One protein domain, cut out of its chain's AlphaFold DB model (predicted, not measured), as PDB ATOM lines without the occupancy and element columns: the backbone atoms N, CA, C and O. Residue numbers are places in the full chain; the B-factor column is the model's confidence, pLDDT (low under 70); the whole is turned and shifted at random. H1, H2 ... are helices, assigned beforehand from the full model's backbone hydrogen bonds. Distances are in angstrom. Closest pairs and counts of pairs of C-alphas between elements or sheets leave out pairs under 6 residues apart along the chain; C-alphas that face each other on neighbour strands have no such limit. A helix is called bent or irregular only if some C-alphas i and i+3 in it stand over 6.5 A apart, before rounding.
ATOM      1  N   TYR A   6     164.653 160.277 129.313       92.00
ATOM      2  CA  TYR A   6     164.950 161.676 129.640       92.00
ATOM      3  C   TYR A   6     163.704 162.572 129.700       92.00
ATOM      4  O   TYR A   6     163.716 163.546 130.447       92.00
ATOM      5  N   GLN A   7     162.605 162.213 129.021       92.50
ATOM      6  CA  GLN A   7     161.356 162.986 129.066       92.50
ATOM      7  C   GLN A   7     160.794 163.086 130.493       92.50
ATOM      8  O   GLN A   7     160.342 164.148 130.922       92.50
ATOM      9  N   GLY A   8     160.873 161.997 131.267       93.19
ATOM     10  CA  GLY A   8     160.448 161.997 132.668       93.19
ATOM     11  C   GLY A   8     161.329 162.888 133.548       93.19
ATOM     12  O   GLY A   8     160.822 163.598 134.417       93.19
ATOM     13  N   ILE A   9     162.640 162.902 133.284       95.00
ATOM     14  CA  ILE A   9     163.606 163.733 134.014       95.00
ATOM     15  C   ILE A   9     163.353 165.215 133.736       95.00
ATOM     16  O   ILE A   9     163.320 166.007 134.674       95.00
ATOM     17  N   GLU A  10     163.164 165.598 132.473       96.38
ATOM     18  CA  GLU A  10     162.913 166.986 132.071       96.38
ATOM     19  C   GLU A  10     161.662 167.549 132.754       96.38
ATOM     20  O   GLU A  10     161.713 168.625 133.360       96.38
ATOM     21  N   TYR A  11     160.564 166.789 132.738       96.94
ATOM     22  CA  TYR A  11     159.322 167.195 133.387       96.94
ATOM     23  C   TYR A  11     159.469 167.289 134.914       96.94
ATOM     24  O   TYR A  11     159.124 168.314 135.508       96.94
ATOM     25  N   PHE A  12     160.058 166.271 135.552       96.94
ATOM     26  CA  PHE A  12     160.318 166.282 136.994       96.94
ATOM     27  C   PHE A  12     161.210 167.459 137.410       96.94
ATOM     28  O   PHE A  12     160.932 168.142 138.398       96.94
ATOM     29  N   MET A  13     162.264 167.742 136.644       97.25
ATOM     30  CA  MET A  13     163.171 168.856 136.911       97.25
ATOM     31  C   MET A  13     162.469 170.210 136.798       97.25
ATOM     32  O   MET A  13     162.752 171.094 137.607       97.25
ATOM     33  N   MET A  14     161.543 170.377 135.849       98.12
ATOM     34  CA  MET A  14     160.736 171.594 135.753       98.12
ATOM     35  C   MET A  14     159.833 171.764 136.983       98.12
ATOM     36  O   MET A  14     159.856 172.822 137.611       98.12
ATOM     37  N   LEU A  15     159.101 170.719 137.385       98.06
ATOM     38  CA  LEU A  15     158.257 170.746 138.588       98.06
ATOM     39  C   LEU A  15     159.068 171.100 139.840       98.06
ATOM     40  O   LEU A  15     158.674 171.974 140.614       98.06
ATOM     41  N   ARG A  16     160.247 170.488 139.988       95.25
ATOM     42  CA  ARG A  16     161.168 170.759 141.093       95.25
ATOM     43  C   ARG A  16     161.639 172.213 141.112       95.25
ATOM     44  O   ARG A  16     161.646 172.830 142.172       95.25
ATOM     45  N   ARG A  17     162.015 172.776 139.956       97.44
ATOM     46  CA  ARG A  17     162.419 174.192 139.831       97.44
ATOM     47  C   ARG A  17     161.288 175.153 140.189       97.44
ATOM     48  O   ARG A  17     161.554 176.217 140.732       97.44
ATOM     49  N   LEU A  18     160.044 174.766 139.916       98.12
ATOM     50  CA  LEU A  18     158.845 175.527 140.273       98.12
ATOM     51  C   LEU A  18     158.389 175.311 141.728       98.12
ATOM     52  O   LEU A  18     157.333 175.816 142.106       98.12
ATOM     53  N   GLY A  19     159.129 174.540 142.533       96.56
ATOM     54  CA  GLY A  19     158.753 174.229 143.914       96.56
ATOM     55  C   GLY A  19     157.469 173.404 144.031       96.56
ATOM     56  O   GLY A  19     156.808 173.438 145.067       96.56
ATOM     57  N   LYS A  20     157.073 172.690 142.971       97.25
ATOM     58  CA  LYS A  20     155.887 171.831 142.991       97.25
ATOM     59  C   LYS A  20     156.233 170.489 143.643       97.25
ATOM     60  O   LYS A  20     157.246 169.897 143.261       97.25
ATOM     61  N   PRO A  21     155.407 169.986 144.582       94.50
ATOM     62  CA  PRO A  21     155.549 168.625 145.083       94.50
ATOM     63  C   PRO A  21     155.483 167.641 143.915       94.50
ATOM     64  O   PRO A  21     154.525 167.644 143.141       94.50
ATOM     65  N   ALA A  22     156.535 166.850 143.750       95.62
ATOM     66  CA  ALA A  22     156.653 165.880 142.676       95.62
ATOM     67  C   ALA A  22     157.574 164.743 143.114       95.62
ATOM     68  O   ALA A  22     158.533 164.953 143.859       95.62
ATOM     69  N   TRP A  23     157.316 163.550 142.583       95.62
ATOM     70  CA  TRP A  23     158.106 162.351 142.839       95.62
ATOM     71  C   TRP A  23     158.481 161.698 141.517       95.62
ATOM     72  O   TRP A  23     157.671 161.625 140.596       95.62
ATOM     73  N   MET A  24     159.715 161.208 141.432       94.06
ATOM     74  CA  MET A  24     160.207 160.451 140.287       94.06
ATOM     75  C   MET A  24     160.629 159.065 140.762       94.06
ATOM     76  O   MET A  24     161.549 158.931 141.570       94.06
ATOM     77  N   LEU A  25     159.958 158.035 140.251       93.69
ATOM     78  CA  LEU A  25     160.295 156.642 140.520       93.69
ATOM     79  C   LEU A  25     161.187 156.121 139.395       93.69
ATOM     80  O   LEU A  25     160.777 156.108 138.237       93.69
ATOM     81  N   GLN A  26     162.401 155.693 139.741       91.94
ATOM     82  CA  GLN A  26     163.376 155.181 138.780       91.94
ATOM     83  C   GLN A  26     163.790 153.749 139.117       91.94
ATOM     84  O   GLN A  26     164.468 153.494 140.123       91.94
ATOM     85  N   TYR A  27     163.482 152.835 138.204       92.56
ATOM     86  CA  TYR A  27     163.871 151.434 138.286       92.56
ATOM     87  C   TYR A  27     165.093 151.192 137.399       92.56
ATOM     88  O   TYR A  27     165.061 151.418 136.193       92.56
ATOM     89  N   ASN A  28     166.213 150.802 138.010       90.31
ATOM     90  CA  ASN A  28     167.451 150.552 137.272       90.31
ATOM     91  C   ASN A  28     167.337 149.214 136.528       90.31
ATOM     92  O   ASN A  28     166.829 148.244 137.096       90.31
ATOM     93  N   ASN A  29     167.889 149.148 135.313       91.19
ATOM     94  CA  ASN A  29     167.897 147.946 134.468       91.19
ATOM     95  C   ASN A  29     166.489 147.442 134.092       91.19
ATOM     96  O   ASN A  29     166.289 146.245 133.903       91.19
ATOM     97  N   GLU A  30     165.518 148.349 134.023       92.88
ATOM     98  CA  GLU A  30     164.191 148.123 133.443       92.88
ATOM     99  C   GLU A  30     164.019 149.064 132.250       92.88
ATOM    100  O   GLU A  30     164.650 150.124 132.195       92.88
ATOM    101  N   GLU A  31     163.167 148.686 131.299       90.56
ATOM    102  CA  GLU A  31     162.853 149.525 130.142       90.56
ATOM    103  C   GLU A  31     161.460 150.170 130.273       90.56
ATOM    104  O   GLU A  31     161.105 150.721 131.309       90.56
ATOM    105  N   HIS A  32     160.664 150.134 129.199       90.25
ATOM    106  CA  HIS A  32     159.343 150.748 129.127       90.25
ATOM    107  C   HIS A  32     158.316 150.048 130.026       90.25
ATOM    108  O   HIS A  32     157.392 150.691 130.505       90.25
ATOM    109  N   ASN A  33     158.506 148.751 130.274       90.25
ATOM    110  CA  ASN A  33     157.687 147.950 131.174       90.25
ATOM    111  C   ASN A  33     158.562 147.364 132.282       90.25
ATOM    112  O   ASN A  33     159.707 146.986 132.029       90.25
ATOM    113  N   LEU A  34     157.998 147.240 133.487       94.06
ATOM    114  CA  LEU A  34     158.647 146.557 134.605       94.06
ATOM    115  C   LEU A  34     158.504 145.045 134.440       94.06
ATOM    116  O   LEU A  34     157.393 144.515 134.466       94.06
ATOM    117  N   THR A  35     159.630 144.359 134.296       95.38
ATOM    118  CA  THR A  35     159.697 142.901 134.122       95.38
ATOM    119  C   THR A  35     160.065 142.180 135.412       95.38
ATOM    120  O   THR A  35     159.617 141.061 135.662       95.38
ATOM    121  N   GLN A  36     160.850 142.817 136.283       95.38
ATOM    122  CA  GLN A  36     161.226 142.230 137.558       95.38
ATOM    123  C   GLN A  36     160.065 142.371 138.540       95.38
ATOM    124  O   GLN A  36     159.693 143.475 138.939       95.38
ATOM    125  N   ARG A  37     159.563 141.236 139.037       95.75
ATOM    126  CA  ARG A  37     158.441 141.181 139.992       95.75
ATOM    127  C   ARG A  37     158.612 142.106 141.204       95.75
ATOM    128  O   ARG A  37     157.629 142.645 141.709       95.75
ATOM    129  N   ARG A  38     159.849 142.292 141.684       94.75
ATOM    130  CA  ARG A  38     160.159 143.214 142.792       94.75
ATOM    131  C   ARG A  38     159.809 144.669 142.459       94.75
ATOM    132  O   ARG A  38     159.236 145.347 143.301       94.75
ATOM    133  N   ASN A  39     160.090 145.109 141.233       95.88
ATOM    134  CA  ASN A  39     159.842 146.472 140.776       95.88
ATOM    135  C   ASN A  39     158.350 146.679 140.518       95.88
ATOM    136  O   ASN A  39     157.799 147.695 140.924       95.88
ATOM    137  N   SER A  40     157.672 145.689 139.923       96.56
ATOM    138  CA  SER A  40     156.217 145.734 139.742       96.56
ATOM    139  C   SER A  40     155.493 145.867 141.085       96.56
ATOM    140  O   SER A  40     154.590 146.687 141.216       96.56
ATOM    141  N   LYS A  41     155.923 145.110 142.108       97.25
ATOM    142  CA  LYS A  41     155.353 145.202 143.460       97.25
ATOM    143  C   LYS A  41     155.628 146.561 144.113       97.25
ATOM    144  O   LYS A  41     154.706 147.125 144.692       97.25
ATOM    145  N   ASP A  42     156.853 147.083 144.010       96.62
ATOM    146  CA  ASP A  42     157.193 148.418 144.528       96.62
ATOM    147  C   ASP A  42     156.327 149.506 143.881       96.62
ATOM    148  O   ASP A  42     155.738 150.317 144.593       96.62
ATOM    149  N   LEU A  43     156.152 149.468 142.555       97.38
ATOM    150  CA  LEU A  43     155.292 150.418 141.849       97.38
ATOM    151  C   LEU A  43     153.840 150.341 142.331       97.38
ATOM    152  O   LEU A  43     153.243 151.381 142.599       97.38
ATOM    153  N   SER A  44     153.279 149.135 142.467       98.12
ATOM    154  CA  SER A  44     151.910 148.961 142.967       98.12
ATOM    155  C   SER A  44     151.733 149.516 144.381       98.12
ATOM    156  O   SER A  44     150.746 150.198 144.638       98.12
ATOM    157  N   ILE A  45     152.691 149.273 145.283       98.12
ATOM    158  CA  ILE A  45     152.646 149.797 146.658       98.12
ATOM    159  C   ILE A  45     152.709 151.325 146.650       98.12
ATOM    160  O   ILE A  45     151.873 151.970 147.273       98.12
ATOM    161  N   ARG A  46     153.658 151.918 145.917       98.06
ATOM    162  CA  ARG A  46     153.816 153.380 145.855       98.06
ATOM    163  C   ARG A  46     152.599 154.068 145.251       98.06
ATOM    164  O   ARG A  46     152.207 155.122 145.734       98.06
ATOM    165  N   LEU A  47     151.999 153.474 144.220       98.19
ATOM    166  CA  LEU A  47     150.777 153.993 143.613       98.19
ATOM    167  C   LEU A  47     149.614 153.972 144.612       98.19
ATOM    168  O   LEU A  47     148.911 154.970 144.742       98.19
ATOM    169  N   GLN A  48     149.449 152.860 145.334       98.44
ATOM    170  CA  GLN A  48     148.429 152.715 146.370       98.44
ATOM    171  C   GLN A  48     148.626 153.760 147.476       98.44
ATOM    172  O   GLN A  48     147.728 154.558 147.704       98.44
ATOM    173  N   GLN A  49     149.827 153.850 148.056       98.38
ATOM    174  CA  GLN A  49     150.134 154.806 149.125       98.38
ATOM    175  C   GLN A  49     149.979 156.270 148.693       98.38
ATOM    176  O   GLN A  49     149.521 157.097 149.475       98.38
ATOM    177  N   PHE A  50     150.342 156.601 147.450       98.25
ATOM    178  CA  PHE A  50     150.145 157.945 146.910       98.25
ATOM    179  C   PHE A  50     148.660 158.323 146.911       98.25
ATOM    180  O   PHE A  50     148.294 159.408 147.357       98.25
ATOM    181  N   PHE A  51     147.794 157.424 146.438       98.44
ATOM    182  CA  PHE A  51     146.357 157.673 146.435       98.44
ATOM    183  C   PHE A  51     145.725 157.567 147.818       98.44
ATOM    184  O   PHE A  51     144.812 158.331 148.097       98.44
ATOM    185  N   ASP A  52     146.203 156.687 148.692       98.44
ATOM    186  CA  ASP A  52     145.735 156.631 150.078       98.44
ATOM    187  C   ASP A  52     145.996 157.965 150.784       98.44
ATOM    188  O   ASP A  52     145.089 158.524 151.399       98.44
ATOM    189  N   HIS A  53     147.183 158.551 150.591       97.50
ATOM    190  CA  HIS A  53     147.489 159.864 151.147       97.50
ATOM    191  C   HIS A  53     146.606 160.979 150.571       97.50
ATOM    192  O   HIS A  53     146.040 161.772 151.317       97.50
ATOM    193  N   TYR A  54     146.466 161.049 149.244       97.31
ATOM    194  CA  TYR A  54     145.780 162.176 148.599       97.31
ATOM    195  C   TYR A  54     144.261 162.046 148.487       97.31
ATOM    196  O   TYR A  54     143.594 163.055 148.270       97.31
ATOM    197  N   LEU A  55     143.713 160.831 148.561       98.31
ATOM    198  CA  LEU A  55     142.287 160.566 148.338       98.31
ATOM    199  C   LEU A  55     141.572 159.983 149.560       98.31
ATOM    200  O   LEU A  55     140.342 159.952 149.559       98.31
ATOM    201  N   LYS A  56     142.305 159.494 150.567       97.94
ATOM    202  CA  LYS A  56     141.728 158.924 151.796       97.94
ATOM    203  C   LYS A  56     142.228 159.587 153.077       97.94
ATOM    204  O   LYS A  56     141.885 159.113 154.156       97.94
ATOM    205  N   ASP A  57     143.038 160.637 152.963       97.31
ATOM    206  CA  ASP A  57     143.660 161.332 154.093       97.31
ATOM    207  C   ASP A  57     144.535 160.421 154.981       97.31
ATOM    208  O   ASP A  57     144.764 160.716 156.156       97.31
ATOM    209  N   GLU A  58     145.055 159.310 154.440       97.94
ATOM    210  CA  GLU A  58     146.024 158.489 155.171       97.94
ATOM    211  C   GLU A  58     147.361 159.241 155.320       97.94
ATOM    212  O   GLU A  58     147.709 160.085 154.483       97.94
ATOM    213  N   PRO A  59     148.152 158.987 156.377       97.69
ATOM    214  CA  PRO A  59     149.393 159.721 156.548       97.69
ATOM    215  C   PRO A  59     150.427 159.306 155.488       97.69
ATOM    216  O   PRO A  59     150.457 158.168 155.012       97.69
ATOM    217  N   ALA A  60     151.261 160.262 155.075       97.06
ATOM    218  CA  ALA A  60     152.198 160.056 153.978       97.06
ATOM    219  C   ALA A  60     153.307 159.055 154.364       97.06
ATOM    220  O   ALA A  60     153.855 159.135 155.466       97.06
ATOM    221  N   PRO A  61     153.704 158.146 153.458       97.56
ATOM    222  CA  PRO A  61     154.852 157.278 153.688       97.56
ATOM    223  C   PRO A  61     156.174 158.066 153.648       97.56
ATOM    224  O   PRO A  61     156.302 159.063 152.931       97.56
ATOM    225  N   VAL A  62     157.204 157.559 154.331       96.94
ATOM    226  CA  VAL A  62     158.553 158.154 154.426       96.94
ATOM    227  C   VAL A  62     159.156 158.462 153.055       96.94
ATOM    228  O   VAL A  62     159.827 159.482 152.864       96.94
ATOM    229  N   TRP A  63     158.918 157.607 152.055       96.19
ATOM    230  CA  TRP A  63     159.435 157.853 150.711       96.19
ATOM    231  C   TRP A  63     158.829 159.099 150.047       96.19
ATOM    232  O   TRP A  63     159.468 159.663 149.156       96.19
ATOM    233  N   MET A  64     157.633 159.537 150.459       96.62
ATOM    234  CA  MET A  64     157.003 160.754 149.944       96.62
ATOM    235  C   MET A  64     157.517 162.014 150.640       96.62
ATOM    236  O   MET A  64     157.698 163.036 149.980       96.62
ATOM    237  N   THR A  65     157.781 161.946 151.942       95.25
ATOM    238  CA  THR A  65     158.158 163.100 152.770       95.25
ATOM    239  C   THR A  65     159.662 163.372 152.754       95.25
ATOM    240  O   THR A  65     160.093 164.513 152.583       95.25
ATOM    241  N   ARG A  66     160.477 162.324 152.907       92.62
ATOM    242  CA  ARG A  66     161.942 162.410 153.053       92.62
ATOM    243  C   ARG A  66     162.685 161.835 151.848       92.62
ATOM    244  O   ARG A  66     163.852 162.161 151.624       92.62
ATOM    245  N   GLY A  67     162.011 161.002 151.055       91.81
ATOM    246  CA  GLY A  67     162.629 160.248 149.969       91.81
ATOM    247  C   GLY A  67     163.496 159.089 150.470       91.81
ATOM    248  O   GLY A  67     163.748 158.934 151.662       91.81
ATOM    249  N   VAL A  68     163.981 158.264 149.538       92.69
ATOM    250  CA  VAL A  68     164.942 157.187 149.829       92.69
ATOM    251  C   VAL A  68     166.314 157.600 149.288       92.69
ATOM    252  O   VAL A  68     166.473 157.695 148.065       92.69
ATOM    253  N   PRO A  69     167.319 157.857 150.149       91.94
ATOM    254  CA  PRO A  69     168.660 158.205 149.696       91.94
ATOM    255  C   PRO A  69     169.254 157.124 148.789       91.94
ATOM    256  O   PRO A  69     169.081 155.930 149.025       91.94
ATOM    257  N   ALA A  70     170.046 157.521 147.790       88.62
ATOM    258  CA  ALA A  70     170.644 156.574 146.841       88.62
ATOM    259  C   ALA A  70     171.500 155.480 147.516       88.62
ATOM    260  O   ALA A  70     171.546 154.356 147.028       88.62
ATOM    261  N   ARG A  71     172.134 155.790 148.660       92.50
ATOM    262  CA  ARG A  71     172.927 154.842 149.474       92.50
ATOM    263  C   ARG A  71     172.085 153.786 150.203       92.50
ATOM    264  O   ARG A  71     172.620 152.752 150.607       92.50
ATOM    265  N   GLU A  72     170.793 154.058 150.349       91.75
ATOM    266  CA  GLU A  72     169.808 153.199 151.007       91.75
ATOM    267  C   GLU A  72     168.900 152.471 150.002       91.75
ATOM    268  O   GLU A  72     168.117 151.598 150.385       91.75
ATOM    269  N   LYS A  73     169.035 152.762 148.698       86.94
ATOM    270  CA  LYS A  73     168.287 152.095 147.626       86.94
ATOM    271  C   LYS A  73     168.546 150.585 147.662       86.94
ATOM    272  O   LYS A  73     169.677 150.135 147.507       86.94
TER     273      LYS A  73
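AT A GLANCE: This is residues 6 to 73 of the 82 residues of an uncharacterized protein of Bacteroidales bacterium (UniProt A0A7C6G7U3). Two helices, H1 and H2, stand well separated and run in roughly the same direction, and the long link between them, residues 18 to 36, folds back from the end of H1 through the space between them and then turns round to the start of H2. After H2 the printed part turns back into the short helix H3, near H2, and ends in a tail, of which residues 68 to 73 stick out. It is a loose arrangement in that no two named helices touch. The printed part has 68 residues with three named helices, in the order H1, H2, H3, and no named strand; the class is all helix, with 36 residues in named elements. The whole is only just compact, close to loose, with a radius of gyration of the C-alphas of 13.1 A, and it spans 32 by 27 by 24 A.

HOW THE PARTS SIT: H1, residues 6 to 17, touches no helix. A long link of 19 residues, 18 to 36, leads from it to H2, residues 37 to 56. H1 and H2 are apart, with no C-alpha of the one within 8 A of the other. A tight link of 5 residues leads from H2 to H3, residues 62 to 65. H2 and H3 are near each other, with 6 pairs of C-alphas within 10 A; their closest C-alphas are 8.0 A apart. H1 and H3 are apart. In H1 and H2 every O i to N i+4 pair is within hydrogen-bond range. H3, with 4 residues, is too short for such a pair, and its 1 pair of O i and N i+3 is within range.

IN THESE COORDINATES: H1 runs from Tyr 6, with its C-alpha at (164.950, 161.676, 129.640), to Arg 17, and measures 16.3 A from first to last C-alpha. In the long link, C-alpha 23 stands at (158.106, 162.351, 142.839). H2 begins at Arg 37, with its C-alpha at (158.441, 141.181, 139.992), and ends at Lys 56; it is the longest helix and measures 27.1 A. H3 runs from Val 62 to Thr 65, 5.2 A, with C-alpha 65 at (158.158, 163.100, 152.770). No helix is bent or irregular.

THE WHOLE: The outline is rounded, and the two C-alphas farthest apart, those of Leu 18 and Arg 37, are 34.3 A apart. The C-alphas of Tyr 6 and Lys 73, the first and last printed residues, are 20.7 A apart. The C-alphas of residues 18 to 36 lie 4 to 18 A from the mean of the C-alphas. Residues 68 to 73 stand free, with no C-alpha 8 or more residues away along the chain within 10 A. The printed part has no cut. The mean pLDDT of the printed part is 95.3, and no printed residue is under 70.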